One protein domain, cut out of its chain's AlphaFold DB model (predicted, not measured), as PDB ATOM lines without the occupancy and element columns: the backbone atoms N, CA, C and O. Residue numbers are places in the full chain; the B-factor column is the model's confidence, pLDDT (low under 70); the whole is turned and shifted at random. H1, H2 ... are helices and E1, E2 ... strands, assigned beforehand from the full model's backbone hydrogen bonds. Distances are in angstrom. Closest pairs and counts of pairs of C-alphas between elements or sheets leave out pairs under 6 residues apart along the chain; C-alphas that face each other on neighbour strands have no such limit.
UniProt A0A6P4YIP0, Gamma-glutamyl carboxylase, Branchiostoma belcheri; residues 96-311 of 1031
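This is residues 96 to 311 of the 1031 residues of the protein "Gamma-glutamyl carboxylase" of Branchiostoma belcheri (UniProt A0A6P4YIP0). Little regular structure: loops surround a twisted parallel sheet, E5-E4-E3-E2-E1-E6, with H7 over one face and H6, then H1, beyond. H2 with H5 and H3 with H4 lie toward opposite ends. Seven named helices and six strands, class mixed, hold 84 of 216 printed residues. Compact, radius of gyration of the C-alphas 17.0 A, it spans 46 by 42 by 35 A.

In order come H1, residues 118-128, H2, 136-144, E1, 163-166, H3, 179-182, E2, 187-191, H4, 200-203, E3, 209-212, E4, 225-228, H5, 233-242, E5, 266-268, H6, 271-281, H7, 291-302, 16.2 A long, and E6, 305-307. C-alpha 118 is at (-54.628, -3.758, -21.694), C-alpha 307 at (-27.444, 11.738, -38.341).

H7 is on the sheet; its closest C-alphas to E1, Val 296 and Val 166, are 6.6 A apart. Between E3 and E2, N 209 and O 188 are within hydrogen-bond range, 3.1 A. H2, H5, H6 and H7 have every O i to N i+4 pair within range, H1 5 of 7.

The printed part has no cut. Residues 155-160 and 305-311 have pLDDT under 70.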
ATOM      1  N   TRP A  96     -36.613  -6.092 -43.027       89.62
ATOM      2  CA  TRP A  96     -36.313  -6.091 -41.591       89.62
ATOM      3  C   TRP A  96     -36.821  -4.828 -40.885       89.62
ATOM      4  O   TRP A  96     -37.303  -4.904 -39.755       89.62
ATOM      5  N   PHE A  97     -36.693  -3.666 -41.528       88.25
ATOM      6  CA  PHE A  97     -37.148  -2.404 -40.947       88.25
ATOM      7  C   PHE A  97     -38.670  -2.279 -41.073       88.25
ATOM      8  O   PHE A  97     -39.334  -1.924 -40.105       88.25
ATOM      9  N   ASP A  98     -39.220  -2.649 -42.232       89.06
ATOM     10  CA  ASP A  98     -40.657  -2.629 -42.516       89.06
ATOM     11  C   ASP A  98     -41.447  -3.550 -41.579       89.06
ATOM     12  O   ASP A  98     -42.562  -3.223 -41.194       89.06
ATOM     13  N   SER A  99     -40.868  -4.680 -41.156       91.19
ATOM     14  CA  SER A  99     -41.525  -5.584 -40.204       91.19
ATOM     15  C   SER A  99     -41.560  -5.049 -38.765       91.19
ATOM     16  O   SER A  99     -42.206  -5.654 -37.908       91.19
ATOM     17  N   ARG A 100     -40.809  -3.981 -38.465       93.19
ATOM     18  CA  ARG A 100     -40.655  -3.420 -37.110       93.19
ATOM     19  C   ARG A 100     -41.271  -2.037 -36.983       93.19
ATOM     20  O   ARG A 100     -41.838  -1.744 -35.937       93.19
ATOM     21  N   PHE A 101     -41.162  -1.201 -38.010       91.56
ATOM     22  CA  PHE A 101     -41.685   0.161 -38.012       91.56
ATOM     23  C   PHE A 101     -43.215   0.172 -38.137       91.56
ATOM     24  O   PHE A 101     -43.761  -0.398 -39.077       91.56
ATOM     25  N   ASP A 102     -43.894   0.826 -37.195       90.44
ATOM     26  CA  ASP A 102     -45.341   1.049 -37.224       90.44
ATOM     27  C   ASP A 102     -45.583   2.553 -37.368       90.44
ATOM     28  O   ASP A 102     -45.153   3.339 -36.531       90.44
ATOM     29  N   GLU A 103     -46.234   2.977 -38.446       86.19
ATOM     30  CA  GLU A 103     -46.497   4.399 -38.690       86.19
ATOM     31  C   GLU A 103     -47.646   4.960 -37.836       86.19
ATOM     32  O   GLU A 103     -47.765   6.177 -37.682       86.19
ATOM     33  N   ASN A 104     -48.484   4.088 -37.265       88.50
ATOM     34  CA  ASN A 104     -49.675   4.480 -36.512       88.50
ATOM     35  C   ASN A 104     -49.413   4.614 -35.008       88.50
ATOM     36  O   ASN A 104     -50.195   5.263 -34.304       88.50
ATOM     37  N   ILE A 105     -48.323   4.031 -34.498       91.50
ATOM     38  CA  ILE A 105     -47.959   4.133 -33.084       91.50
ATOM     39  C   ILE A 105     -47.550   5.577 -32.748       91.50
ATOM     40  O   ILE A 105     -46.733   6.202 -33.424       91.50
ATOM     41  N   ARG A 106     -48.126   6.133 -31.677       91.69
ATOM     42  CA  ARG A 106     -47.884   7.525 -31.266       91.69
ATOM     43  C   ARG A 106     -46.902   7.595 -30.097       91.69
ATOM     44  O   ARG A 106     -47.189   7.002 -29.054       91.69
ATOM     45  N   PRO A 107     -45.772   8.315 -30.230       93.19
ATOM     46  CA  PRO A 107     -44.738   8.346 -29.201       93.19
ATOM     47  C   PRO A 107     -45.070   9.258 -28.008       93.19
ATOM     48  O   PRO A 107     -44.494   9.069 -26.938       93.19
ATOM     49  N   ILE A 108     -46.004  10.208 -28.157       95.19
ATOM     50  CA  ILE A 108     -46.456  11.111 -27.085       95.19
ATOM     51  C   ILE A 108     -47.823  10.691 -26.544       95.19
ATOM     52  O   ILE A 108     -48.722  10.306 -27.296       95.19
ATOM     53  N   TRP A 109     -47.965  10.767 -25.220       93.12
ATOM     54  CA  TRP A 109     -49.214  10.533 -24.510       93.12
ATOM     55  C   TRP A 109     -50.037  11.821 -24.452       93.12
ATOM     56  O   TRP A 109     -49.548  12.869 -24.038       93.12
ATOM     57  N   SER A 110     -51.283  11.738 -24.896       93.31
ATOM     58  CA  SER A 110     -52.203  12.842 -25.168       93.31
ATOM     59  C   SER A 110     -53.627  12.429 -24.784       93.31
ATOM     60  O   SER A 110     -53.886  11.245 -24.556       93.31
ATOM     61  N   ARG A 111     -54.590  13.358 -24.770       91.31
ATOM     62  CA  ARG A 111     -56.000  12.994 -24.510       91.31
ATOM     63  C   ARG A 111     -56.566  12.038 -25.562       91.31
ATOM     64  O   ARG A 111     -57.386  11.190 -25.234       91.31
ATOM     65  N   ALA A 112     -56.093  12.131 -26.805       88.12
ATOM     66  CA  ALA A 112     -56.554  11.290 -27.912       88.12
ATOM     67  C   ALA A 112     -56.111   9.817 -27.803       88.12
ATOM     68  O   ALA A 112     -56.688   8.959 -28.462       88.12
ATOM     69  N   ASN A 113     -55.089   9.518 -26.996       90.50
ATOM     70  CA  ASN A 113     -54.572   8.163 -26.767       90.50
ATOM     71  C   ASN A 113     -54.362   7.891 -25.267       90.50
ATOM     72  O   ASN A 113     -53.417   7.205 -24.874       90.50
ATOM     73  N   ILE A 114     -55.231   8.470 -24.428       90.06
ATOM     74  CA  ILE A 114     -55.125   8.387 -22.968       90.06
ATOM     75  C   ILE A 114     -55.340   6.959 -22.455       90.06
ATOM     76  O   ILE A 114     -54.667   6.531 -21.518       90.06
ATOM     77  N   GLU A 115     -56.221   6.206 -23.111       89.94
ATOM     78  CA  GLU A 115     -56.470   4.801 -22.818       89.94
ATOM     79  C   GLU A 115     -55.363   3.921 -23.409       89.94
ATOM     80  O   GLU A 115     -55.126   3.899 -24.619       89.94
ATOM     81  N   LEU A 116     -54.669   3.182 -22.540       89.88
ATOM     82  CA  LEU A 116     -53.626   2.242 -22.946       89.88
ATOM     83  C   LEU A 116     -54.232   0.871 -23.289       89.88
ATOM     84  O   LEU A 116     -55.091   0.393 -22.543       89.88
ATOM     85  N   PRO A 117     -53.717   0.174 -24.322       91.81
ATOM     86  CA  PRO A 117     -54.014  -1.240 -24.532       91.81
ATOM     87  C   PRO A 117     -53.773  -2.059 -23.254       91.81
ATOM     88  O   PRO A 117     -52.805  -1.819 -22.527       91.81
ATOM     89  N   ALA A 118     -54.652  -3.022 -22.962       89.25
ATOM     90  CA  ALA A 118     -54.628  -3.758 -21.694       89.25
ATOM     91  C   ALA A 118     -53.296  -4.496 -21.452       89.25
ATOM     92  O   ALA A 118     -52.787  -4.531 -20.329       89.25
ATOM     93  N   ASP A 119     -52.696  -5.042 -22.510       91.25
ATOM     94  CA  ASP A 119     -51.382  -5.684 -22.476       91.25
ATOM     95  C   ASP A 119     -50.252  -4.670 -22.220       91.25
ATOM     96  O   ASP A 119     -49.345  -4.944 -21.430       91.25
ATOM     97  N   ALA A 120     -50.333  -3.481 -22.827       90.81
ATOM     98  CA  ALA A 120     -49.398  -2.381 -22.610       90.81
ATOM     99  C   ALA A 120     -49.456  -1.842 -21.184       90.81
ATOM    100  O   ALA A 120     -48.411  -1.684 -20.551       90.81
ATOM    101  N   ARG A 121     -50.661  -1.641 -20.639       90.31
ATOM    102  CA  ARG A 121     -50.860  -1.234 -19.244       90.31
ATOM    103  C   ARG A 121     -50.300  -2.278 -18.281       90.31
ATOM    104  O   ARG A 121     -49.538  -1.926 -17.382       90.31
ATOM    105  N   LYS A 122     -50.636  -3.557 -18.484       90.50
ATOM    106  CA  LYS A 122     -50.158  -4.651 -17.628       90.50
ATOM    107  C   LYS A 122     -48.633  -4.733 -17.627       90.50
ATOM    108  O   LYS A 122     -48.040  -4.807 -16.558       90.50
ATOM    109  N   TRP A 123     -48.000  -4.686 -18.800       92.75
ATOM    110  CA  TRP A 123     -46.538  -4.707 -18.919       92.75
ATOM    111  C   TRP A 123     -45.884  -3.467 -18.299       92.75
ATOM    112  O   TRP A 123     -44.929  -3.591 -17.540       92.75
ATOM    113  N   TRP A 124     -46.416  -2.270 -18.552       93.06
ATOM    114  CA  TRP A 124     -45.869  -1.036 -17.987       93.06
ATOM    115  C   TRP A 124     -45.871  -1.062 -16.451       93.06
ATOM    116  O   TRP A 124     -44.895  -0.664 -15.813       93.06
ATOM    117  N   MET A 125     -46.917  -1.633 -15.847       89.94
ATOM    118  CA  MET A 125     -47.002  -1.802 -14.397       89.94
ATOM    119  C   MET A 125     -45.937  -2.742 -13.817       89.94
ATOM    120  O   MET A 125     -45.477  -2.501 -12.699       89.94
ATOM    121  N   THR A 126     -45.483  -3.767 -14.550       89.75
ATOM    122  CA  THR A 126     -44.441  -4.691 -14.053       89.75
ATOM    123  C   THR A 126     -43.030  -4.099 -14.092       89.75
ATOM    124  O   THR A 126     -42.114  -4.643 -13.463       89.75
ATOM    125  N   LEU A 127     -42.826  -2.970 -14.786       89.06
ATOM    126  CA  LEU A 127     -41.511  -2.339 -14.883       89.06
ATOM    127  C   LEU A 127     -40.998  -1.922 -13.509       89.06
ATOM    128  O   LEU A 127     -39.934  -2.382 -13.091       89.06
ATOM    129  N   GLN A 128     -41.737  -1.049 -12.822       88.25
ATOM    130  CA  GLN A 128     -41.326  -0.474 -11.535       88.25
ATOM    131  C   GLN A 128     -42.501  -0.106 -10.606       88.25
ATOM    132  O   GLN A 128     -42.269   0.508  -9.561       88.25
ATOM    133  N   SER A 129     -43.754  -0.440 -10.947       80.00
ATOM    134  CA  SER A 129     -44.897  -0.125 -10.077       80.00
ATOM    135  C   SER A 129     -45.070  -1.163  -8.965       80.00
ATOM    136  O   SER A 129     -44.791  -2.345  -9.142       80.00
ATOM    137  N   LYS A 130     -45.558  -0.713  -7.802       71.94
ATOM    138  CA  LYS A 130     -45.934  -1.581  -6.669       71.94
ATOM    139  C   LYS A 130     -47.450  -1.746  -6.514       71.94
ATOM    140  O   LYS A 130     -47.882  -2.587  -5.735       71.94
ATOM    141  N   LYS A 131     -48.248  -0.918  -7.199       76.31
ATOM    142  CA  LYS A 131     -49.718  -0.903  -7.139       76.31
ATOM    143  C   LYS A 131     -50.281  -0.665  -8.540       76.31
ATOM    144  O   LYS A 131     -49.703   0.117  -9.295       76.31
ATOM    145  N   ASP A 132     -51.381  -1.332  -8.872       76.50
ATOM    146  CA  ASP A 132     -52.155  -1.011 -10.074       76.50
ATOM    147  C   ASP A 132     -52.956   0.265  -9.801       76.50
ATOM    148  O   ASP A 132     -53.726   0.342  -8.844       76.50
ATOM    149  N   GLU A 133     -52.698   1.296 -10.591       82.19
ATOM    150  CA  GLU A 133     -53.293   2.621 -10.475       82.19
ATOM    151  C   GLU A 133     -53.632   3.116 -11.877       82.19
ATOM    152  O   GLU A 133     -52.809   3.025 -12.788       82.19
ATOM    153  N   ASP A 134     -54.842   3.632 -12.068       84.56
ATOM    154  CA  ASP A 134     -55.238   4.190 -13.356       84.56
ATOM    155  C   ASP A 134     -54.442   5.479 -13.638       84.56
ATOM    156  O   ASP A 134     -54.502   6.421 -12.842       84.56
ATOM    157  N   PRO A 135     -53.657   5.547 -14.731       86.69
ATOM    158  CA  PRO A 135     -52.878   6.737 -15.029       86.69
ATOM    159  C   PRO A 135     -53.699   7.877 -15.651       86.69
ATOM    160  O   PRO A 135     -53.211   9.008 -15.661       86.69
ATOM    161  N   ALA A 136     -54.919   7.631 -16.148       88.56
ATOM    162  CA  ALA A 136     -55.709   8.654 -16.838       88.56
ATOM    163  C   ALA A 136     -56.020   9.891 -15.963       88.56
ATOM    164  O   ALA A 136     -55.800  11.011 -16.432       88.56
ATOM    165  N   PRO A 137     -56.424   9.762 -14.680       91.31
ATOM    166  CA  PRO A 137     -56.605  10.917 -13.796       91.31
ATOM    167  C   PRO A 137     -55.311  11.702 -13.548       91.31
ATOM    168  O   PRO A 137     -55.334  12.929 -13.468       91.31
ATOM    169  N   LEU A 138     -54.171  11.008 -13.440       89.75
ATOM    170  CA  LEU A 138     -52.865  11.635 -13.215       89.75
ATOM    171  C   LEU A 138     -52.413  12.443 -14.433       89.75
ATOM    172  O   LEU A 138     -51.875  13.537 -14.277       89.75
ATOM    173  N   LEU A 139     -52.644  11.906 -15.631       90.75
ATOM    174  CA  LEU A 139     -52.285  12.562 -16.880       90.75
ATOM    175  C   LEU A 139     -53.221  13.736 -17.198       90.75
ATOM    176  O   LEU A 139     -52.739  14.807 -17.550       90.75
ATOM    177  N   ASN A 140     -54.535  13.577 -16.998       93.06
ATOM    178  CA  ASN A 140     -55.499  14.672 -17.151       93.06
ATOM    179  C   ASN A 140     -55.163  15.849 -16.230       93.06
ATOM    180  O   ASN A 140     -55.122  16.980 -16.698       93.06
ATOM    181  N   ALA A 141     -54.812  15.580 -14.969       90.25
ATOM    182  CA  ALA A 141     -54.383  16.627 -14.046       90.25
ATOM    183  C   ALA A 141     -53.126  17.371 -14.533       90.25
ATOM    184  O   ALA A 141     -52.996  18.568 -14.300       90.25
ATOM    185  N   LEU A 142     -52.199  16.684 -15.210       91.19
ATOM    186  CA  LEU A 142     -51.014  17.320 -15.790       91.19
ATOM    187  C   LEU A 142     -51.368  18.188 -17.010       91.19
ATOM    188  O   LEU A 142     -50.814  19.275 -17.164       91.19
ATOM    189  N   PHE A 143     -52.312  17.749 -17.845       93.69
ATOM    190  CA  PHE A 143     -52.831  18.558 -18.953       93.69
ATOM    191  C   PHE A 143     -53.572  19.802 -18.458       93.69
ATOM    192  O   PHE A 143     -53.365  20.891 -18.985       93.69
ATOM    193  N   ASP A 144     -54.371  19.670 -17.398       92.31
ATOM    194  CA  ASP A 144     -55.087  20.795 -16.784       92.31
ATOM    195  C   ASP A 144     -54.119  21.824 -16.156       92.31
ATOM    196  O   ASP A 144     -54.453  23.001 -16.034       92.31
ATOM    197  N   MET A 145     -52.886  21.415 -15.824       89.06
ATOM    198  CA  MET A 145     -51.785  22.295 -15.393       89.06
ATOM    199  C   MET A 145     -51.053  23.009 -16.546       89.06
ATOM    200  O   MET A 145     -50.092  23.746 -16.309       89.06
ATOM    201  N   GLY A 146     -51.492  22.805 -17.788       89.44
ATOM    202  CA  GLY A 146     -50.957  23.474 -18.972       89.44
ATOM    203  C   GLY A 146     -49.953  22.657 -19.784       89.44
ATOM    204  O   GLY A 146     -49.388  23.204 -20.729       89.44
ATOM    205  N   ALA A 147     -49.728  21.375 -19.466       91.81
ATOM    206  CA  ALA A 147     -48.978  20.493 -20.361       91.81
ATOM    207  C   ALA A 147     -49.762  20.246 -21.668       91.81
ATOM    208  O   ALA A 147     -50.981  20.067 -21.608       91.81
ATOM    209  N   PRO A 148     -49.104  20.209 -22.845       92.38
ATOM    210  CA  PRO A 148     -49.766  19.928 -24.115       92.38
ATOM    211  C   PRO A 148     -50.576  18.629 -24.090       92.38
ATOM    212  O   PRO A 148     -50.049  17.555 -23.807       92.38
ATOM    213  N   ASP A 149     -51.855  18.729 -24.444       89.62
ATOM    214  CA  ASP A 149     -52.813  17.619 -24.429       89.62
ATOM    215  C   ASP A 149     -52.958  16.910 -25.788       89.62
ATOM    216  O   ASP A 149     -53.744  15.967 -25.925       89.62
ATOM    217  N   LYS A 150     -52.174  17.346 -26.783       87.69
ATOM    218  CA  LYS A 150     -52.112  16.830 -28.156       87.69
ATOM    219  C   LYS A 150     -50.679  16.454 -28.521       87.69
ATOM    220  O   LYS A 150     -49.739  17.150 -28.148       87.69
ATOM    221  N   ASP A 151     -50.525  15.388 -29.307       84.88
ATOM    222  CA  ASP A 151     -49.240  15.019 -29.908       84.88
ATOM    223  C   ASP A 151     -48.854  16.053 -30.992       84.88
ATOM    224  O   ASP A 151     -49.560  16.157 -32.007       84.88
ATOM    225  N   PRO A 152     -47.746  16.809 -30.819       84.38
ATOM    226  CA  PRO A 152     -47.310  17.836 -31.770       84.38
ATOM    227  C   PRO A 152     -47.031  17.304 -33.180       84.38
ATOM    228  O   PRO A 152     -47.016  18.073 -34.141       84.38
ATOM    229  N   TRP A 153     -46.814  15.994 -33.322       84.69
ATOM    230  CA  TRP A 153     -46.475  15.355 -34.590       84.69
ATOM    231  C   TRP A 153     -47.642  14.573 -35.213       84.69
ATOM    232  O   TRP A 153     -47.486  14.024 -36.304       84.69
ATOM    233  N   ALA A 154     -48.831  14.573 -34.596       75.56
ATOM    234  CA  ALA A 154     -49.993  13.829 -35.094       75.56
ATOM    235  C   ALA A 154     -50.563  14.348 -36.430       75.56
ATOM    236  O   ALA A 154     -51.109  13.561 -37.199       75.56
ATOM    237  N   THR A 155     -50.430  15.647 -36.723       63.50
ATOM    238  CA  THR A 155     -50.998  16.315 -37.921       63.50
ATOM    239  C   THR A 155     -49.925  16.910 -38.843       63.50
ATOM    240  O   THR A 155     -50.181  17.842 -39.606       63.50
ATOM    241  N   ARG A 156     -48.693  16.391 -38.773       65.56
ATOM    242  CA  ARG A 156     -47.528  16.972 -39.452       65.56
ATOM    243  C   ARG A 156     -47.694  16.998 -40.978       65.56
ATOM    244  O   ARG A 156     -47.935  15.968 -41.604       65.56
ATOM    245  N   ASN A 157     -47.473  18.172 -41.576       56.75
ATOM    246  CA  ASN A 157     -47.446  18.340 -43.029       56.75
ATOM    247  C   ASN A 157     -46.228  17.610 -43.630       56.75
ATOM    248  O   ASN A 157     -45.082  17.893 -43.283       56.75
ATOM    249  N   LEU A 158     -46.481  16.664 -44.534       56.78
ATOM    250  CA  LEU A 158     -45.489  15.749 -45.112       56.78
ATOM    251  C   LEU A 158     -44.578  16.390 -46.182       56.78
ATOM    252  O   LEU A 158     -43.756  15.685 -46.776       56.78
ATOM    253  N   THR A 159     -44.721  17.695 -46.437       53.78
ATOM    254  CA  THR A 159     -43.961  18.446 -47.451       53.78
ATOM    255  C   THR A 159     -42.654  19.070 -46.936       53.78
ATOM    256  O   THR A 159     -41.801  19.424 -47.752       53.78
ATOM    257  N   GLY A 160     -42.469  19.210 -45.617       62.75
ATOM    258  CA  GLY A 160     -41.235  19.722 -44.995       62.75
ATOM    259  C   GLY A 160     -40.206  18.626 -44.680       62.75
ATOM    260  O   GLY A 160     -40.550  17.447 -44.657       62.75
ATOM    261  N   CYS A 161     -38.950  19.011 -44.417       77.44
ATOM    262  CA  CYS A 161     -37.897  18.099 -43.954       77.44
ATOM    263  C   CYS A 161     -37.481  18.436 -42.521       77.44
ATOM    264  O   CYS A 161     -36.917  19.505 -42.296       77.44
ATOM    265  N   LEU A 162     -37.729  17.531 -41.571       82.88
ATOM    266  CA  LEU A 162     -37.305  17.694 -40.182       82.88
ATOM    267  C   LEU A 162     -36.035  16.886 -39.905       82.88
ATOM    268  O   LEU A 162     -36.072  15.651 -39.864       82.88
ATOM    269  N   ARG A 163     -34.912  17.574 -39.703       85.88
ATOM    270  CA  ARG A 163     -33.614  16.947 -39.434       85.88
ATOM    271  C   ARG A 163     -33.349  16.930 -37.940       85.88
ATOM    272  O   ARG A 163     -33.421  17.967 -37.278       85.88
ATOM    273  N   CYS A 164     -32.990  15.761 -37.420       88.44
ATOM    274  CA  CYS A 164     -32.781  15.581 -35.989       88.44
ATOM    275  C   CYS A 164     -31.384  15.069 -35.640       88.44
ATOM    276  O   CYS A 164     -30.881  14.133 -36.269       88.44
ATOM    277  N   ALA A 165     -30.814  15.624 -34.571       90.50
ATOM    278  CA  ALA A 165     -29.621  15.115 -33.907       90.50
ATOM    279  C   ALA A 165     -29.998  14.463 -32.570       90.50
ATOM    280  O   ALA A 165     -30.645  15.083 -31.725       90.50
ATOM    281  N   VAL A 166     -29.561  13.218 -32.361       92.31
ATOM    282  CA  VAL A 166     -29.677  12.527 -31.067       92.31
ATOM    283  C   VAL A 166     -28.307  12.497 -30.410       92.31
ATOM    284  O   VAL A 166     -27.411  11.794 -30.877       92.31
ATOM    285  N   VAL A 167     -28.145  13.236 -29.315       91.56
ATOM    286  CA  VAL A 167     -26.873  13.345 -28.596       91.56
ATOM    287  C   VAL A 167     -26.932  12.489 -27.333       91.56
ATOM    288  O   VAL A 167     -27.641  12.806 -26.378       91.56
ATOM    289  N   GLY A 168     -26.207  11.370 -27.353       87.38
ATOM    290  CA  GLY A 168     -26.009  10.513 -26.182       87.38
ATOM    291  C   GLY A 168     -24.898  11.022 -25.254       87.38
ATOM    292  O   GLY A 168     -24.271  12.042 -25.516       87.38
ATOM    293  N   ASN A 169     -24.606  10.262 -24.196       85.44
ATOM    294  CA  ASN A 169     -23.712  10.701 -23.108       85.44
ATOM    295  C   ASN A 169     -22.358   9.968 -23.094       85.44
ATOM    296  O   ASN A 169     -21.752   9.792 -22.039       85.44
ATOM    297  N   SER A 170     -21.906   9.467 -24.247       78.00
ATOM    298  CA  SER A 170     -20.665   8.690 -24.334       78.00
ATOM    299  C   SER A 170     -19.429   9.591 -24.312       78.00
ATOM    300  O   SER A 170     -19.413  10.671 -24.899       78.00
ATOM    301  N   GLY A 171     -18.353   9.114 -23.681       70.12
ATOM    302  CA  GLY A 171     -17.071   9.818 -23.625       70.12
ATOM    303  C   GLY A 171     -16.371   9.971 -24.981       70.12
ATOM    304  O   GLY A 171     -15.418  10.738 -25.070       70.12
ATOM    305  N   ASN A 172     -16.847   9.292 -26.031       72.44
ATOM    306  CA  ASN A 172     -16.322   9.432 -27.393       72.44
ATOM    307  C   ASN A 172     -16.579  10.816 -28.014       72.44
ATOM    308  O   ASN A 172     -15.924  11.160 -28.990       72.44
ATOM    309  N   LEU A 173     -17.514  11.602 -27.466       74.38
ATOM    310  CA  LEU A 173     -17.762  12.963 -27.933       74.38
ATOM    311  C   LEU A 173     -16.641  13.925 -27.517       74.38
ATOM    312  O   LEU A 173     -16.493  14.971 -28.139       74.38
ATOM    313  N   ARG A 174     -15.814  13.584 -26.520       73.81
ATOM    314  CA  ARG A 174     -14.707  14.442 -26.076       73.81
ATOM    315  C   ARG A 174     -13.701  14.667 -27.205       73.81
ATOM    316  O   ARG A 174     -13.181  13.707 -27.762       73.81
ATOM    317  N   GLN A 175     -13.392  15.931 -27.479       77.75
ATOM    318  CA  GLN A 175     -12.514  16.402 -28.556       77.75
ATOM    319  C   GLN A 175     -12.987  16.044 -29.975       77.75
ATOM    320  O   GLN A 175     -12.210  16.153 -30.926       77.75
ATOM    321  N   SER A 176     -14.250  15.643 -30.139       71.69
ATOM    322  CA  SER A 176     -14.823  15.325 -31.449       71.69
ATOM    323  C   SER A 176     -15.059  16.562 -32.317       71.69
ATOM    324  O   SER A 176     -15.057  16.459 -33.540       71.69
ATOM    325  N   ASN A 177     -15.222  17.737 -31.699       82.25
ATOM    326  CA  ASN A 177     -15.604  18.985 -32.360       82.25
ATOM    327  C   ASN A 177     -16.938  18.918 -33.139       82.25
ATOM    328  O   ASN A 177     -17.160  19.738 -34.029       82.25
ATOM    329  N   TYR A 178     -17.840  17.980 -32.816       82.88
ATOM    330  CA  TYR A 178     -19.140  17.859 -33.496       82.88
ATOM    331  C   TYR A 178     -20.136  18.966 -33.141       82.88
ATOM    332  O   TYR A 178     -21.205  19.033 -33.745       82.88
ATOM    333  N   GLY A 179     -19.831  19.835 -32.176       87.06
ATOM    334  CA  GLY A 179     -20.817  20.749 -31.614       87.06
ATOM    335  C   GLY A 179     -21.451  21.689 -32.634       87.06
ATOM    336  O   GLY A 179     -22.671  21.822 -32.663       87.06
ATOM    337  N   GLU A 180     -20.647  22.246 -33.540       86.81
ATOM    338  CA  GLU A 180     -21.156  23.112 -34.609       86.81
ATOM    339  C   GLU A 180     -22.072  22.352 -35.584       86.81
ATOM    340  O   GLU A 180     -23.051  22.907 -36.077       86.81
ATOM    341  N   GLU A 181     -21.782  21.078 -35.859       83.50
ATOM    342  CA  GLU A 181     -22.611  20.241 -36.726       83.50
ATOM    343  C   GLU A 181     -23.940  19.887 -36.049       83.50
ATOM    344  O   GLU A 181     -25.000  20.034 -36.658       83.50
ATOM    345  N   ILE A 182     -23.893  19.472 -34.779       86.19
ATOM    346  CA  ILE A 182     -25.074  19.141 -33.969       86.19
ATOM    347  C   ILE A 182     -26.034  20.334 -33.915       86.19
ATOM    348  O   ILE A 182     -27.243  20.172 -34.084       86.19
ATOM    349  N   ASP A 183     -25.501  21.544 -33.748       91.38
ATOM    350  CA  ASP A 183     -26.300  22.761 -33.629       91.38
ATOM    351  C   ASP A 183     -26.950  23.214 -34.949       91.38
ATOM    352  O   ASP A 183     -27.749  24.150 -34.935       91.38
ATOM    353  N   ARG A 184     -26.677  22.561 -36.091       89.06
ATOM    354  CA  ARG A 184     -27.336  22.846 -37.385       89.06
ATOM    355  C   ARG A 184     -28.652  22.096 -37.588       89.06
ATOM    356  O   ARG A 184     -29.368  22.396 -38.545       89.06
ATOM    357  N   TYR A 185     -28.962  21.121 -36.736       87.62
ATOM    358  CA  TYR A 185     -30.191  20.337 -36.846       87.62
ATOM    359  C   TYR A 185     -31.410  21.131 -36.360       87.62
ATOM    360  O   TYR A 185     -31.304  22.045 -35.535       87.62
ATOM    361  N   ASP A 186     -32.578  20.780 -36.902       88.81
ATOM    362  CA  ASP A 186     -33.843  21.446 -36.593       88.81
ATOM    363  C   ASP A 186     -34.296  21.060 -35.180       88.81
ATOM    364  O   ASP A 186     -34.653  21.924 -34.378       88.81
ATOM    365  N   LEU A 187     -34.196  19.764 -34.854       91.81
ATOM    366  CA  LEU A 187     -34.401  19.236 -33.509       91.81
ATOM    367  C   LEU A 187     -33.130  18.585 -32.964       91.81
ATOM    368  O   LEU A 187     -32.480  17.772 -33.617       91.81
ATOM    369  N   ILE A 188     -32.810  18.905 -31.719       94.25
ATOM    370  CA  ILE A 188     -31.691  18.328 -30.974       94.25
ATOM    371  C   ILE A 188     -32.245  17.678 -29.714       94.25
ATOM    372  O   ILE A 188     -32.840  18.361 -28.867       94.25
ATOM    373  N   PHE A 189     -32.064  16.363 -29.629       95.12
ATOM    374  CA  PHE A 189     -32.536  15.509 -28.550       95.12
ATOM    375  C   PHE A 189     -31.374  15.136 -27.635       95.12
ATOM    376  O   PHE A 189     -30.414  14.492 -28.064       95.12
ATOM    377  N   ARG A 190     -31.481  15.523 -26.365       94.44
ATOM    378  CA  ARG A 190     -30.539  15.159 -25.295       94.44
ATOM    379  C   ARG A 190     -31.240  14.332 -24.234       94.44
ATOM    380  O   ARG A 190     -32.465  14.242 -24.221       94.44
ATOM    381  N   MET A 191     -30.475  13.701 -23.353       93.81
ATOM    382  CA  MET A 191     -31.043  12.798 -22.359       93.81
ATOM    383  C   MET A 191     -30.248  12.743 -21.062       93.81
ATOM    384  O   MET A 191     -29.030  12.930 -21.050       93.81
ATOM    385  N   ASN A 192     -30.938  12.411 -19.973       90.75
ATOM    386  CA  ASN A 192     -30.361  12.252 -18.637       90.75
ATOM    387  C   ASN A 192     -29.593  13.521 -18.186       90.75
ATOM    388  O   ASN A 192     -29.880  14.622 -18.643       90.75
ATOM    389  N   GLY A 193     -28.599  13.392 -17.304       83.00
ATOM    390  CA  GLY A 193     -27.778  14.508 -16.811       83.00
ATOM    391  C   GLY A 193     -26.635  14.952 -17.737       83.00
ATOM    392  O   GLY A 193     -25.549  15.227 -17.238       83.00
ATOM    393  N   ALA A 194     -26.828  14.967 -19.060       77.88
ATOM    394  CA  ALA A 194     -25.784  15.328 -20.026       77.88
ATOM    395  C   ALA A 194     -25.282  16.779 -19.822       77.88
ATOM    396  O   ALA A 194     -26.066  17.711 -20.026       77.88
ATOM    397  N   PRO A 195     -24.008  17.014 -19.447       82.12
ATOM    398  CA  PRO A 195     -23.493  18.368 -19.278       82.12
ATOM    399  C   PRO A 195     -23.182  19.006 -20.637       82.12
ATOM    400  O   PRO A 195     -22.501  18.412 -21.468       82.12
ATOM    401  N   ILE A 196     -23.651  20.238 -20.837       89.94
ATOM    402  CA  ILE A 196     -23.321  21.055 -22.018       89.94
ATOM    403  C   ILE A 196     -22.197  22.041 -21.691       89.94
ATOM    404  O   ILE A 196     -21.250  22.175 -22.462       89.94
ATOM    405  N   LYS A 197     -22.278  22.695 -20.524       90.75
ATOM    406  CA  LYS A 197     -21.325  23.730 -20.108       90.75
ATOM    407  C   LYS A 197     -19.892  23.186 -20.074       90.75
ATOM    408  O   LYS A 197     -19.615  22.253 -19.319       90.75
ATOM    409  N   GLY A 198     -18.998  23.793 -20.851       90.44
ATOM    410  CA  GLY A 198     -17.594  23.388 -20.987       90.44
ATOM    411  C   GLY A 198     -17.334  22.286 -22.024       90.44
ATOM    412  O   GLY A 198     -16.186  21.874 -22.181       90.44
ATOM    413  N   TRP A 199     -18.369  21.813 -22.722       92.19
ATOM    414  CA  TRP A 199     -18.297  20.772 -23.756       92.19
ATOM    415  C   TRP A 199     -18.947  21.208 -25.077       92.19
ATOM    416  O   TRP A 199     -19.079  20.403 -25.993       92.19
ATOM    417  N   GLU A 200     -19.329  22.477 -25.218       95.00
ATOM    418  CA  GLU A 200     -20.118  23.016 -26.334       95.00
ATOM    419  C   GLU A 200     -19.457  22.759 -27.690       95.00
ATOM    420  O   GLU A 200     -20.134  22.451 -28.665       95.00
ATOM    421  N   LYS A 201     -18.122  22.814 -27.740       89.12
ATOM    422  CA  LYS A 201     -17.346  22.520 -28.951       89.12
ATOM    423  C   LYS A 201     -17.586  21.099 -29.468       89.12
ATOM    424  O   LYS A 201     -17.579  20.866 -30.669       89.12
ATOM    425  N   ASP A 202     -17.799  20.162 -28.557       78.56
ATOM    426  CA  ASP A 202     -17.924  18.737 -28.833       78.56
ATOM    427  C   ASP A 202     -19.377  18.293 -28.973       78.56
ATOM    428  O   ASP A 202     -19.693  17.470 -29.825       78.56
ATOM    429  N   VAL A 203     -20.265  18.829 -28.131       88.00
ATOM    430  CA  VAL A 203     -21.649  18.345 -28.020       88.00
ATOM    431  C   VAL A 203     -22.697  19.353 -28.477       88.00
ATOM    432  O   VAL A 203     -23.877  19.006 -28.476       88.00
ATOM    433  N   GLY A 204     -22.296  20.563 -28.863       92.38
ATOM    434  CA  GLY A 204     -23.181  21.660 -29.258       92.38
ATOM    435  C   GLY A 204     -23.775  22.371 -28.045       92.38
ATOM    436  O   GLY A 204     -23.825  21.802 -26.952       92.38
ATOM    437  N   TYR A 205     -24.230  23.609 -28.223       93.88
ATOM    438  CA  TYR A 205     -24.867  24.393 -27.161       93.88
ATOM    439  C   TYR A 205     -26.401  24.357 -27.224       93.88
ATOM    440  O   TYR A 205     -27.059  24.608 -26.212       93.88
ATOM    441  N   ARG A 206     -26.998  24.031 -28.380       94.06
ATOM    442  CA  ARG A 206     -28.456  24.031 -28.558       94.06
ATOM    443  C   ARG A 206     -29.076  22.737 -28.035       94.06
ATOM    444  O   ARG A 206     -28.513  21.646 -28.150       94.06
ATOM    445  N   THR A 207     -30.277  22.853 -27.476       94.81
ATOM    446  CA  THR A 207     -31.126  21.724 -27.073       94.81
ATOM    447  C   THR A 207     -32.568  22.087 -27.380       94.81
ATOM    448  O   THR A 207     -32.984  23.196 -27.084       94.81
ATOM    449  N   THR A 208     -33.335  21.173 -27.976       95.19
ATOM    450  CA  THR A 208     -34.766  21.420 -28.252       95.19
ATOM    451  C   THR A 208     -35.668  20.557 -27.386       95.19
ATOM    452  O   THR A 208     -36.703  21.019 -26.920       95.19
ATOM    453  N   HIS A 209     -35.263  19.305 -27.157       95.75
ATOM    454  CA  HIS A 209     -35.983  18.360 -26.321       95.75
ATOM    455  C   HIS A 209     -34.978  17.620 -25.448       95.75
ATOM    456  O   HIS A 209     -33.929  17.176 -25.926       95.75
ATOM    457  N   HIS A 210     -35.314  17.469 -24.173       95.81
ATOM    458  CA  HIS A 210     -34.478  16.773 -23.210       95.81
ATOM    459  C   HIS A 210     -35.285  15.680 -22.517       95.81
ATOM    460  O   HIS A 210     -36.264  15.949 -21.824       95.81
ATOM    461  N   PHE A 211     -34.867  14.434 -22.723       96.88
ATOM    462  CA  PHE A 211     -35.534  13.244 -22.211       96.88
ATOM    463  C   PHE A 211     -35.020  12.903 -20.818       96.88
ATOM    464  O   PHE A 211     -33.831  12.622 -20.630       96.88
ATOM    465  N   MET A 212     -35.911  12.927 -19.833       94.88
ATOM    466  CA  MET A 212     -35.564  12.697 -18.433       94.88
ATOM    467  C   MET A 212     -36.671  11.951 -17.695       94.88
ATOM    468  O   MET A 212     -37.815  11.873 -18.129       94.88
ATOM    469  N   TYR A 213     -36.298  11.407 -16.548       95.31
ATOM    470  CA  TYR A 213     -37.162  10.758 -15.569       95.31
ATOM    471  C   TYR A 213     -36.757  11.270 -14.175       95.31
ATOM    472  O   TYR A 213     -35.660  11.832 -14.060       95.31
ATOM    473  N   PRO A 214     -37.592  11.123 -13.128       95.00
ATOM    474  CA  PRO A 214     -37.381  11.790 -11.835       95.00
ATOM    475  C   PRO A 214     -35.968  11.620 -11.260       95.00
ATOM    476  O   PRO A 214     -35.357  12.569 -10.773       95.00
ATOM    477  N   GLU A 215     -35.418  10.413 -11.372       94.12
ATOM    478  CA  GLU A 215     -34.109  10.031 -10.838       94.12
ATOM    479  C   GLU A 215     -32.911  10.563 -11.643       94.12
ATOM    480  O   GLU A 215     -31.773  10.438 -11.199       94.12
ATOM    481  N   SER A 216     -33.141  11.163 -12.812       90.44
ATOM    482  CA  SER A 216     -32.108  11.783 -13.651       90.44
ATOM    483  C   SER A 216     -32.469  13.215 -14.071       90.44
ATOM    484  O   SER A 216     -31.876  13.746 -15.016       90.44
ATOM    485  N   ALA A 217     -33.450  13.835 -13.412       90.31
ATOM    486  CA  ALA A 217     -33.974  15.133 -13.801       90.31
ATOM    487  C   ALA A 217     -33.041  16.299 -13.423       90.31
ATOM    488  O   ALA A 217     -32.473  16.354 -12.328       90.31
ATOM    489  N   ALA A 218     -32.951  17.281 -14.317       89.25
ATOM    490  CA  ALA A 218     -32.266  18.553 -14.121       89.25
ATOM    491  C   ALA A 218     -33.191  19.719 -14.504       89.25
ATOM    492  O   ALA A 218     -34.166  19.524 -15.227       89.25
ATOM    493  N   ASN A 219     -32.891  20.925 -14.013       89.31
ATOM    494  CA  ASN A 219     -33.605  22.128 -14.448       89.31
ATOM    495  C   ASN A 219     -33.272  22.405 -15.916       89.31
ATOM    496  O   ASN A 219     -32.119  22.233 -16.321       89.31
ATOM    497  N   LEU A 220     -34.265  22.847 -16.684       88.69
ATOM    498  CA  LEU A 220     -34.108  23.162 -18.100       88.69
ATOM    499  C   LEU A 220     -34.425  24.640 -18.355       88.69
ATOM    500  O   LEU A 220     -35.283  25.194 -17.668       88.69
ATOM    501  N   PRO A 221     -33.776  25.271 -19.347       88.88
ATOM    502  CA  PRO A 221     -34.209  26.567 -19.863       88.88
ATOM    503  C   PRO A 221     -35.659  26.533 -20.379       88.88
ATOM    504  O   PRO A 221     -36.127  25.494 -20.852       88.88
ATOM    505  N   ASP A 222     -36.356  27.672 -20.334       88.00
ATOM    506  CA  ASP A 222     -37.783  27.783 -20.694       88.00
ATOM    507  C   ASP A 222     -38.089  27.451 -22.165       88.00
ATOM    508  O   ASP A 222     -39.232  27.153 -22.528       88.00
ATOM    509  N   ASP A 223     -37.081  27.504 -23.036       90.00
ATOM    510  CA  ASP A 223     -37.198  27.197 -24.454       90.00
ATOM    511  C   ASP A 223     -37.021  25.702 -24.778       90.00
ATOM    512  O   ASP A 223     -37.371  25.295 -25.890       90.00
ATOM    513  N   VAL A 224     -36.599  24.872 -23.819       93.62
ATOM    514  CA  VAL A 224     -36.367  23.433 -24.010       93.62
ATOM    515  C   VAL A 224     -37.584  22.612 -23.582       93.62
ATOM    516  O   VAL A 224     -38.099  22.766 -22.477       93.62
ATOM    517  N   SER A 225     -38.014  21.677 -24.432       95.31
ATOM    518  CA  SER A 225     -39.104  20.756 -24.098       95.31
ATOM    519  C   SER A 225     -38.631  19.644 -23.166       95.31
ATOM    520  O   SER A 225     -37.730  18.873 -23.510       95.31
ATOM    521  N   PHE A 226     -39.262  19.528 -21.999       95.44
ATOM    522  CA  PHE A 226     -39.043  18.414 -21.082       95.44
ATOM    523  C   PHE A 226     -39.848  17.214 -21.580       95.44
ATOM    524  O   PHE A 226     -41.076  17.254 -21.565       95.44
ATOM    525  N   VAL A 227     -39.185  16.124 -21.972       96.44
ATOM    526  CA  VAL A 227     -39.875  14.879 -22.345       96.44
ATOM    527  C   VAL A 227     -39.764  13.872 -21.204       96.44
ATOM    528  O   VAL A 227     -38.692  13.320 -20.946       96.44
ATOM    529  N   LEU A 228     -40.874  13.643 -20.501       96.69
ATOM    530  CA  LEU A 228     -40.951  12.746 -19.355       96.69
ATOM    531  C   LEU A 228     -41.004  11.285 -19.798       96.69
ATOM    532  O   LEU A 228     -41.999  10.827 -20.357       96.69
ATOM    533  N   LEU A 229     -39.947  10.548 -19.470       96.56
ATOM    534  CA  LEU A 229     -39.894   9.093 -19.522       96.56
ATOM    535  C   LEU A 229     -40.486   8.528 -18.226       96.56
ATOM    536  O   LEU A 229     -39.826   8.474 -17.192       96.56
ATOM    537  N   ASN A 230     -41.751   8.136 -18.273       94.12
ATOM    538  CA  ASN A 230     -42.501   7.612 -17.137       94.12
ATOM    539  C   ASN A 230     -42.413   6.077 -17.079       94.12
ATOM    540  O   ASN A 230     -43.150   5.366 -17.755       94.12
ATOM    541  N   PHE A 231     -41.544   5.544 -16.223       93.38
ATOM    542  CA  PHE A 231     -41.383   4.100 -16.002       93.38
ATOM    543  C   PHE A 231     -42.392   3.527 -14.992       93.38
ATOM    544  O   PHE A 231     -42.500   2.309 -14.850       93.38
ATOM    545  N   LYS A 232     -43.100   4.398 -14.262       91.94
ATOM    546  CA  LYS A 232     -44.102   4.054 -13.240       91.94
ATOM    547  C   LYS A 232     -45.115   5.196 -13.046       91.94
ATOM    548  O   LYS A 232     -44.756   6.354 -13.266       91.94
ATOM    549  N   PRO A 233     -46.337   4.928 -12.540       91.75
ATOM    550  CA  PRO A 233     -47.321   5.976 -12.223       91.75
ATOM    551  C   PRO A 233     -46.798   7.057 -11.263       91.75
ATOM    552  O   PRO A 233     -47.181   8.223 -11.350       91.75
ATOM    553  N   LEU A 234     -45.869   6.683 -10.373       93.06
ATOM    554  CA  LEU A 234     -45.211   7.617  -9.457       93.06
ATOM    555  C   LEU A 234     -44.446   8.731 -10.191       93.06
ATOM    556  O   LEU A 234     -44.348   9.827  -9.652       93.06
ATOM    557  N   ASP A 235     -43.960   8.496 -11.412       94.75
ATOM    558  CA  ASP A 235     -43.220   9.505 -12.179       94.75
ATOM    559  C   ASP A 235     -44.146  10.634 -12.661       94.75
ATOM    560  O   ASP A 235     -43.750  11.799 -12.670       94.75
ATOM    561  N   LEU A 236     -45.411  10.317 -12.977       93.38
ATOM    562  CA  LEU A 236     -46.442  11.314 -13.299       93.38
ATOM    563  C   LEU A 236     -46.835  12.126 -12.060       93.38
ATOM    564  O   LEU A 236     -46.953  13.349 -12.120       93.38
ATOM    565  N   LYS A 237     -46.994  11.450 -10.913       93.25
ATOM    566  CA  LYS A 237     -47.252  12.113  -9.626       93.25
ATOM    567  C   LYS A 237     -46.116  13.050  -9.244       93.25
ATOM    568  O   LYS A 237     -46.388  14.167  -8.815       93.25
ATOM    569  N   TRP A 238     -44.875  12.595  -9.416       95.06
ATOM    570  CA  TRP A 238     -43.686  13.405  -9.188       95.06
ATOM    571  C   TRP A 238     -43.677  14.626 -10.096       95.06
ATOM    572  O   TRP A 238     -43.463  15.717  -9.593       95.06
ATOM    573  N   MET A 239     -43.977  14.486 -11.391       94.75
ATOM    574  CA  MET A 239     -44.022  15.642 -12.292       94.75
ATOM    575  C   MET A 239     -45.024  16.695 -11.798       94.75
ATOM    576  O   MET A 239     -44.689  17.869 -11.689       94.75
ATOM    577  N   ARG A 240     -46.229  16.273 -11.402       92.12
ATOM    578  CA  ARG A 240     -47.254  17.178 -10.863       92.12
ATOM    579  C   ARG A 240     -46.792  17.914  -9.600       92.12
ATOM    580  O   ARG A 240     -46.982  19.124  -9.481       92.12
ATOM    581  N   THR A 241     -46.216  17.195  -8.637       92.75
ATOM    582  CA  THR A 241     -45.776  17.804  -7.371       92.75
ATOM    583  C   THR A 241     -44.510  18.635  -7.561       92.75
ATOM    584  O   THR A 241     -44.400  19.703  -6.972       92.75
ATOM    585  N   ALA A 242     -43.606  18.233  -8.458       92.94
ATOM    586  CA  ALA A 242     -42.389  18.970  -8.792       92.94
ATOM    587  C   ALA A 242     -42.659  20.339  -9.433       92.94
ATOM    588  O   ALA A 242     -41.829  21.242  -9.300       92.94
ATOM    589  N   LEU A 243     -43.814  20.503 -10.084       90.69
ATOM    590  CA  LEU A 243     -44.293  21.772 -10.641       90.69
ATOM    591  C   LEU A 243     -45.074  22.627  -9.631       90.69
ATOM    592  O   LEU A 243     -45.356  23.789  -9.909       90.69
ATOM    593  N   THR A 244     -45.439  22.073  -8.471       89.31
ATOM    594  CA  THR A 244     -46.295  22.741  -7.482       89.31
ATOM    595  C   THR A 244     -45.643  22.815  -6.102       89.31
ATOM    596  O   THR A 244     -44.829  23.704  -5.843       89.31
ATOM    597  N   ASP A 245     -46.015  21.920  -5.187       90.44
ATOM    598  CA  ASP A 245     -45.633  21.978  -3.776       90.44
ATOM    599  C   ASP A 245     -44.241  21.394  -3.506       90.44
ATOM    600  O   ASP A 245     -43.516  21.882  -2.638       90.44
ATOM    601  N   GLY A 246     -43.828  20.432  -4.321       89.94
ATOM    602  CA  GLY A 246     -42.598  19.669  -4.216       89.94
ATOM    603  C   GLY A 246     -42.609  18.574  -3.155       89.94
ATOM    604  O   GLY A 246     -41.561  18.216  -2.619       89.94
ATOM    605  N   SER A 247     -43.791  18.032  -2.855       92.62
ATOM    606  CA  SER A 247     -44.006  17.024  -1.809       92.62
ATOM    607  C   SER A 247     -43.282  15.686  -2.039       92.62
ATOM    608  O   SER A 247     -43.040  14.953  -1.080       92.62
ATOM    609  N   ILE A 248     -42.892  15.352  -3.277       93.44
ATOM    610  CA  ILE A 248     -42.165  14.111  -3.595       93.44
ATOM    611  C   ILE A 248     -40.674  14.414  -3.786       93.44
ATOM    612  O   ILE A 248     -40.247  14.859  -4.847       93.44
ATOM    613  N   THR A 249     -39.866  14.099  -2.773       92.50
ATOM    614  CA  THR A 249     -38.394  14.249  -2.788       92.50
ATOM    615  C   THR A 249     -37.649  12.914  -2.876       92.50
ATOM    616  O   THR A 249     -36.420  12.877  -2.959       92.50
ATOM    617  N   ARG A 250     -38.370  11.784  -2.873       91.19
ATOM    618  CA  ARG A 250     -37.776  10.443  -2.928       91.19
ATOM    619  C   ARG A 250     -38.666   9.455  -3.682       91.19
ATOM    620  O   ARG A 250     -39.862   9.375  -3.417       91.19
ATOM    621  N   THR A 251     -38.070   8.679  -4.587       89.25
ATOM    622  CA  THR A 251     -38.668   7.473  -5.183       89.25
ATOM    623  C   THR A 251     -38.009   6.235  -4.557       89.25
ATOM    624  O   THR A 251     -38.170   5.993  -3.363       89.25
ATOM    625  N   TRP A 252     -37.221   5.467  -5.314       87.69
ATOM    626  CA  TRP A 252     -36.263   4.505  -4.754       87.69
ATOM    627  C   TRP A 252     -34.937   5.182  -4.368       87.69
ATOM    628  O   TRP A 252     -34.233   4.702  -3.482       87.69
ATOM    629  N   THR A 253     -34.636   6.331  -4.978       91.69
ATOM    630  CA  THR A 253     -33.514   7.220  -4.645       91.69
ATOM    631  C   THR A 253     -34.023   8.645  -4.399       91.69
ATOM    632  O   THR A 253     -35.214   8.922  -4.555       91.69
ATOM    633  N   HIS A 254     -33.145   9.548  -3.969       92.94
ATOM    634  CA  HIS A 254     -33.475  10.963  -3.823       92.94
ATOM    635  C   HIS A 254     -33.751  11.589  -5.199       92.94
ATOM    636  O   HIS A 254     -32.975  11.404  -6.135       92.94
ATOM    637  N   VAL A 255     -34.833  12.359  -5.311       93.25
ATOM    638  CA  VAL A 255     -35.226  13.077  -6.531       93.25
ATOM    639  C   VAL A 255     -35.428  14.558  -6.225       93.25
ATOM    640  O   VAL A 255     -35.590  14.957  -5.073       93.25
ATOM    641  N   LYS A 256     -35.392  15.410  -7.250       90.94
ATOM    642  CA  LYS A 256     -35.628  16.845  -7.058       90.94
ATOM    643  C   LYS A 256     -37.067  17.080  -6.604       90.94
ATOM    644  O   LYS A 256     -37.991  16.691  -7.307       90.94
ATOM    645  N   GLY A 257     -37.235  17.749  -5.462       89.75
ATOM    646  CA  GLY A 257     -38.553  18.144  -4.962       89.75
ATOM    647  C   GLY A 257     -39.236  19.174  -5.855       89.75
ATOM    648  O   GLY A 257     -40.432  19.092  -6.047       89.75
ATOM    649  N   ARG A 258     -38.493  20.111  -6.458       91.69
ATOM    650  CA  ARG A 258     -39.029  21.079  -7.428       91.69
ATOM    651  C   ARG A 258     -38.184  21.134  -8.689       91.69
ATOM    652  O   ARG A 258     -36.963  20.967  -8.614       91.69
ATOM    653  N   ILE A 259     -38.830  21.407  -9.820       90.81
ATOM    654  CA  ILE A 259     -38.170  21.560 -11.115       90.81
ATOM    655  C   ILE A 259     -38.523  22.894 -11.771       90.81
ATOM    656  O   ILE A 259     -39.664  23.340 -11.720       90.81
ATOM    657  N   GLN A 260     -37.523  23.539 -12.372       87.75
ATOM    658  CA  GLN A 260     -37.715  24.742 -13.182       87.75
ATOM    659  C   GLN A 260     -37.823  24.320 -14.646       87.75
ATOM    660  O   GLN A 260     -36.836  23.867 -15.231       87.75
ATOM    661  N   THR A 261     -39.035  24.386 -15.192       87.50
ATOM    662  CA  THR A 261     -39.339  24.147 -16.606       87.50
ATOM    663  C   THR A 261     -40.694  24.770 -16.946       87.50
ATOM    664  O   THR A 261     -41.551  24.919 -16.072       87.50
ATOM    665  N   ASN A 262     -40.902  25.127 -18.211       89.25
ATOM    666  CA  ASN A 262     -42.161  25.684 -18.685       89.25
ATOM    667  C   ASN A 262     -43.205  24.568 -18.866       89.25
ATOM    668  O   ASN A 262     -43.007  23.662 -19.677       89.25
ATOM    669  N   THR A 263     -44.333  24.652 -18.152       88.75
ATOM    670  CA  THR A 263     -45.401  23.635 -18.191       88.75
ATOM    671  C   THR A 263     -45.937  23.394 -19.600       88.75
ATOM    672  O   THR A 263     -46.142  22.244 -19.977       88.75
ATOM    673  N   SER A 264     -46.030  24.443 -20.426       91.69
ATOM    674  CA  SER A 264     -46.466  24.355 -21.831       91.69
ATOM    675  C   SER A 264     -45.509  23.598 -22.761       91.69
ATOM    676  O   SER A 264     -45.852  23.338 -23.914       91.69
ATOM    677  N   LYS A 265     -44.321  23.210 -22.281       92.56
ATOM    678  CA  LYS A 265     -43.334  22.414 -23.026       92.56
ATOM    679  C   LYS A 265     -43.058  21.039 -22.407       92.56
ATOM    680  O   LYS A 265     -42.061  20.399 -22.747       92.56
ATOM    681  N   ILE A 266     -43.923  20.572 -21.508       94.62
ATOM    682  CA  ILE A 266     -43.801  19.246 -20.892       94.62
ATOM    683  C   ILE A 266     -44.536  18.215 -21.743       94.62
ATOM    684  O   ILE A 266     -45.760  18.180 -21.779       94.62
ATOM    685  N   LEU A 267     -43.788  17.330 -22.389       95.69
ATOM    686  CA  LEU A 267     -44.331  16.209 -23.146       95.69
ATOM    687  C   LEU A 267     -44.199  14.923 -22.333       95.69
ATOM    688  O   LEU A 267     -43.179  14.691 -21.685       95.69
ATOM    689  N   VAL A 268     -45.205  14.054 -22.391       95.94
ATOM    690  CA  VAL A 268     -45.174  12.755 -21.708       95.94
ATOM    691  C   VAL A 268     -44.978  11.654 -22.737       95.94
ATOM    692  O   VAL A 268     -45.723  11.559 -23.709       95.94
ATOM    693  N   TYR A 269     -43.960  10.823 -22.542       95.56
ATOM    694  CA  TYR A 269     -43.671   9.706 -23.431       95.56
ATOM    695  C   TYR A 269     -44.732   8.608 -23.260       95.56
ATOM    696  O   TYR A 269     -45.120   8.277 -22.146       95.56
ATOM    697  N   ASN A 270     -45.231   8.032 -24.351       94.94
ATOM    698  CA  ASN A 270     -46.343   7.082 -24.295       94.94
ATOM    699  C   ASN A 270     -45.893   5.678 -23.817       94.94
ATOM    700  O   ASN A 270     -45.073   5.050 -24.497       94.94
ATOM    701  N   PRO A 271     -46.456   5.114 -22.725       94.44
ATOM    702  CA  PRO A 271     -46.193   3.733 -22.300       94.44
ATOM    703  C   PRO A 271     -46.473   2.665 -23.365       94.44
ATOM    704  O   PRO A 271     -45.765   1.658 -23.430       94.44
ATOM    705  N   ALA A 272     -47.454   2.880 -24.248       94.62
ATOM    706  CA  ALA A 272     -47.688   1.978 -25.375       94.62
ATOM    707  C   ALA A 272     -46.508   1.992 -26.366       94.62
ATOM    708  O   ALA A 272     -46.112   0.943 -26.871       94.62
ATOM    709  N   PHE A 273     -45.878   3.155 -26.579       95.50
ATOM    710  CA  PHE A 273     -44.677   3.273 -27.408       95.50
ATOM    711  C   PHE A 273     -43.444   2.650 -26.727       95.50
ATOM    712  O   PHE A 273     -42.626   2.029 -27.403       95.50
ATOM    713  N   PHE A 274     -43.328   2.727 -25.392       94.25
ATOM    714  CA  PHE A 274     -42.308   1.973 -24.640       94.25
ATOM    715  C   PHE A 274     -42.395   0.469 -24.913       94.25
ATOM    716  O   PHE A 274     -41.378  -0.161 -25.218       94.25
ATOM    717  N   LYS A 275     -43.603  -0.099 -24.811       94.88
ATOM    718  CA  LYS A 275     -43.823  -1.524 -25.068       94.88
ATOM    719  C   LYS A 275     -43.563  -1.874 -26.528       94.88
ATOM    720  O   LYS A 275     -42.859  -2.837 -26.798       94.88
ATOM    721  N   TYR A 276     -44.044  -1.061 -27.466       96.12
ATOM    722  CA  TYR A 276     -43.764  -1.229 -28.893       96.12
ATOM    723  C   TYR A 276     -42.256  -1.293 -29.188       96.12
ATOM    724  O   TYR A 276     -41.795  -2.199 -29.882       96.12
ATOM    725  N   VAL A 277     -41.467  -0.382 -28.610       95.50
ATOM    726  CA  VAL A 277     -40.002  -0.412 -28.700       95.50
ATOM    727  C   VAL A 277     -39.445  -1.724 -28.140       95.50
ATOM    728  O   VAL A 277     -38.605  -2.367 -28.773       95.50
ATOM    729  N   HIS A 278     -39.928  -2.147 -26.974       94.31
ATOM    730  CA  HIS A 278     -39.451  -3.364 -26.337       94.31
ATOM    731  C   HIS A 278     -39.755  -4.632 -27.158       94.31
ATOM    732  O   HIS A 278     -38.868  -5.464 -27.362       94.31
ATOM    733  N   ASP A 279     -40.975  -4.734 -27.678       94.69
ATOM    734  CA  ASP A 279     -41.483  -5.904 -28.391       94.69
ATOM    735  C   ASP A 279     -40.943  -5.982 -29.825       94.69
ATOM    736  O   ASP A 279     -40.504  -7.039 -30.271       94.69
ATOM    737  N   LYS A 280     -40.963  -4.867 -30.569       94.50
ATOM    738  CA  LYS A 280     -40.644  -4.855 -32.008       94.50
ATOM    739  C   LYS A 280     -39.184  -4.543 -32.311       94.50
ATOM    740  O   LYS A 280     -38.658  -5.046 -33.299       94.50
ATOM    741  N   TRP A 281     -38.524  -3.719 -31.497       92.94
ATOM    742  CA  TRP A 281     -37.156  -3.271 -31.786       92.94
ATOM    743  C   TRP A 281     -36.099  -3.998 -30.970       92.94
ATOM    744  O   TRP A 281     -35.036  -4.301 -31.506       92.94
ATOM    745  N   THR A 282     -36.376  -4.282 -29.696       89.75
ATOM    746  CA  THR A 282     -35.459  -5.065 -28.852       89.75
ATOM    747  C   THR A 282     -35.839  -6.533 -28.729       89.75
ATOM    748  O   THR A 282     -35.073  -7.285 -28.138       89.75
ATOM    749  N   GLU A 283     -36.993  -6.947 -29.260       92.00
ATOM    750  CA  GLU A 283     -37.465  -8.341 -29.228       92.00
ATOM    751  C   GLU A 283     -37.350  -8.950 -27.825       92.00
ATOM    752  O   GLU A 283     -36.764 -10.009 -27.628       92.00
ATOM    753  N   HIS A 284     -37.841  -8.212 -26.827       90.19
ATOM    754  CA  HIS A 284     -37.830  -8.599 -25.416       90.19
ATOM    755  C   HIS A 284     -36.444  -8.766 -24.755       90.19
ATOM    756  O   HIS A 284     -36.351  -9.280 -23.642       90.19
ATOM    757  N   HIS A 285     -35.355  -8.304 -25.380       87.00
ATOM    758  CA  HIS A 285     -34.028  -8.352 -24.762       87.00
ATOM    759  C   HIS A 285     -33.874  -7.294 -23.657       87.00
ATOM    760  O   HIS A 285     -34.030  -6.092 -23.887       87.00
ATOM    761  N   GLY A 286     -33.497  -7.749 -22.458       88.38
ATOM    762  CA  GLY A 286     -33.399  -6.921 -21.252       88.38
ATOM    763  C   GLY A 286     -34.753  -6.703 -20.566       88.38
ATOM    764  O   GLY A 286     -35.791  -7.118 -21.062       88.38
ATOM    765  N   ARG A 287     -34.760  -6.048 -19.396       87.00
ATOM    766  CA  ARG A 287     -36.012  -5.798 -18.649       87.00
ATOM    767  C   ARG A 287     -36.898  -4.739 -19.319       87.00
ATOM    768  O   ARG A 287     -38.116  -4.841 -19.277       87.00
ATOM    769  N   TYR A 288     -36.279  -3.702 -19.877       90.81
ATOM    770  CA  TYR A 288     -36.885  -2.645 -20.690       90.81
ATOM    771  C   TYR A 288     -35.768  -1.879 -21.418       90.81
ATOM    772  O   TYR A 288     -34.587  -2.026 -21.095       90.81
ATOM    773  N   SER A 289     -36.128  -1.067 -22.413       90.25
ATOM    774  CA  SER A 289     -35.156  -0.332 -23.235       90.25
ATOM    775  C   SER A 289     -34.455   0.804 -22.488       90.25
ATOM    776  O   SER A 289     -35.063   1.508 -21.684       90.25
ATOM    777  N   SER A 290     -33.173   1.019 -22.804       90.62
ATOM    778  CA  SER A 290     -32.402   2.156 -22.284       90.62
ATOM    779  C   SER A 290     -32.939   3.494 -22.802       90.62
ATOM    780  O   SER A 290     -33.497   3.550 -23.901       90.62
ATOM    781  N   THR A 291     -32.690   4.591 -22.075       91.56
ATOM    782  CA  THR A 291     -33.043   5.944 -22.540       91.56
ATOM    783  C   THR A 291     -32.481   6.241 -23.929       91.56
ATOM    784  O   THR A 291     -33.206   6.731 -24.787       91.56
ATOM    785  N   GLY A 292     -31.219   5.880 -24.196       87.62
ATOM    786  CA  GLY A 292     -30.601   6.086 -25.509       87.62
ATOM    787  C   GLY A 292     -31.357   5.392 -26.639       87.62
ATOM    788  O   GLY A 292     -31.638   6.013 -27.663       87.62
ATOM    789  N   SER A 293     -31.749   4.134 -26.433       88.06
ATOM    790  CA  SER A 293     -32.548   3.382 -27.407       88.06
ATOM    791  C   SER A 293     -33.923   4.016 -27.630       88.06
ATOM    792  O   SER A 293     -34.354   4.147 -28.774       88.06
ATOM    793  N   LEU A 294     -34.589   4.445 -26.553       93.31
ATOM    794  CA  LEU A 294     -35.904   5.086 -26.612       93.31
ATOM    795  C   LEU A 294     -35.855   6.396 -27.401       93.31
ATOM    796  O   LEU A 294     -36.659   6.586 -28.306       93.31
ATOM    797  N   VAL A 295     -34.868   7.257 -27.142       93.56
ATOM    798  CA  VAL A 295     -34.727   8.540 -27.853       93.56
ATOM    799  C   VAL A 295     -34.387   8.338 -29.331       93.56
ATOM    800  O   VAL A 295     -34.911   9.052 -30.183       93.56
ATOM    801  N   VAL A 296     -33.555   7.348 -29.671       91.00
ATOM    802  CA  VAL A 296     -33.266   7.023 -31.080       91.00
ATOM    803  C   VAL A 296     -34.526   6.553 -31.806       91.00
ATOM    804  O   VAL A 296     -34.777   6.977 -32.933       91.00
ATOM    805  N   LEU A 297     -35.326   5.691 -31.178       92.25
ATOM    806  CA  LEU A 297     -36.548   5.163 -31.784       92.25
ATOM    807  C   LEU A 297     -37.652   6.214 -31.851       92.25
ATOM    808  O   LEU A 297     -38.340   6.296 -32.864       92.25
ATOM    809  N   PHE A 298     -37.745   7.082 -30.850       92.44
ATOM    810  CA  PHE A 298     -38.560   8.289 -30.897       92.44
ATOM    811  C   PHE A 298     -38.183   9.166 -32.099       92.44
ATOM    812  O   PHE A 298     -39.037   9.512 -32.911       92.44
ATOM    813  N   ALA A 299     -36.888   9.452 -32.280       91.06
ATOM    814  CA  ALA A 299     -36.405  10.254 -33.402       91.06
ATOM    815  C   ALA A 299     -36.718   9.619 -34.760       91.06
ATOM    816  O   ALA A 299     -37.059  10.321 -35.703       91.06
ATOM    817  N   ILE A 300     -36.652   8.292 -34.861       88.94
ATOM    818  CA  ILE A 300     -37.005   7.565 -36.086       88.94
ATOM    819  C   ILE A 300     -38.481   7.760 -36.479       88.94
ATOM    820  O   ILE A 300     -38.772   7.764 -37.670       88.94
ATOM    821  N   HIS A 301     -39.392   7.943 -35.516       88.25
ATOM    822  CA  HIS A 301     -40.823   8.146 -35.790       88.25
ATOM    823  C   HIS A 301     -41.192   9.622 -35.994       88.25
ATOM    824  O   HIS A 301     -42.206   9.923 -36.617       88.25
ATOM    825  N   VAL A 302     -40.374  10.545 -35.486       87.81
ATOM    826  CA  VAL A 302     -40.653  11.989 -35.522       87.81
ATOM    827  C   VAL A 302     -39.923  12.714 -36.663       87.81
ATOM    828  O   VAL A 302     -40.410  13.734 -37.158       87.81
ATOM    829  N   CYS A 303     -38.770  12.205 -37.103       85.56
ATOM    830  CA  CYS A 303     -37.830  12.915 -37.974       85.56
ATOM    831  C   CYS A 303     -37.734  12.321 -39.386       85.56
ATOM    832  O   CYS A 303     -37.896  11.118 -39.584       85.56
ATOM    833  N   ASP A 304     -37.396  13.162 -40.368       78.06
ATOM    834  CA  ASP A 304     -37.226  12.755 -41.767       78.06
ATOM    835  C   ASP A 304     -35.781  12.402 -42.099       78.06
ATOM    836  O   ASP A 304     -35.556  11.467 -42.847       78.06
ATOM    837  N   GLU A 305     -34.785  13.051 -41.506       68.38
ATOM    838  CA  GLU A 305     -33.378  12.690 -41.701       68.38
ATOM    839  C   GLU A 305     -32.680  12.596 -40.346       68.38
ATOM    840  O   GLU A 305     -32.834  13.467 -39.485       68.38
ATOM    841  N   LYS A 306     -31.914  11.515 -40.149       56.25
ATOM    842  CA  LYS A 306     -31.121  11.299 -38.935       56.25
ATOM    843  C   LYS A 306     -29.636  11.308 -39.274       56.25
ATOM    844  O   LYS A 306     -29.204  10.536 -40.130       56.25
ATOM    845  N   ALA A 307     -28.848  12.070 -38.523       42.44
ATOM    846  CA  ALA A 307     -27.444  11.738 -38.341       42.44
ATOM    847  C   ALA A 307     -27.311  10.850 -37.110       42.44
ATOM    848  O   ALA A 307     -27.477  11.273 -35.970       42.44
ATOM    849  N   VAL A 308     -27.018   9.579 -37.363       45.81
ATOM    850  CA  VAL A 308     -26.358   8.733 -36.376       45.81
ATOM    851  C   VAL A 308     -24.902   8.703 -36.815       45.81
ATOM    852  O   VAL A 308     -24.584   8.033 -37.797       45.81
ATOM    853  N   THR A 309     -24.018   9.423 -36.127       42.19
ATOM    854  CA  THR A 309     -22.563   9.323 -36.315       42.19
ATOM    855  C   THR A 309     -22.086   7.967 -35.790       42.19
ATOM    856  O   THR A 309     -21.511   7.831 -34.713       42.19
ATOM    857  N   LYS A 310     -22.386   6.901 -36.539       44.97
ATOM    858  CA  LYS A 310     -21.858   5.564 -36.274       44.97
ATOM    859  C   LYS A 310     -20.535   5.434 -37.014       44.97
ATOM    860  O   LYS A 310     -20.489   5.062 -38.180       44.97
ATOM    861  N   GLU A 311     -19.457   5.744 -36.311       53.53
ATOM    862  CA  GLU A 311     -18.119   5.344 -36.726       53.53
ATOM    863  C   GLU A 311     -18.097   3.817 -36.930       53.53
ATOM    864  O   GLU A 311     -18.490   3.055 -36.034       53.53
TER     865      GLU A 311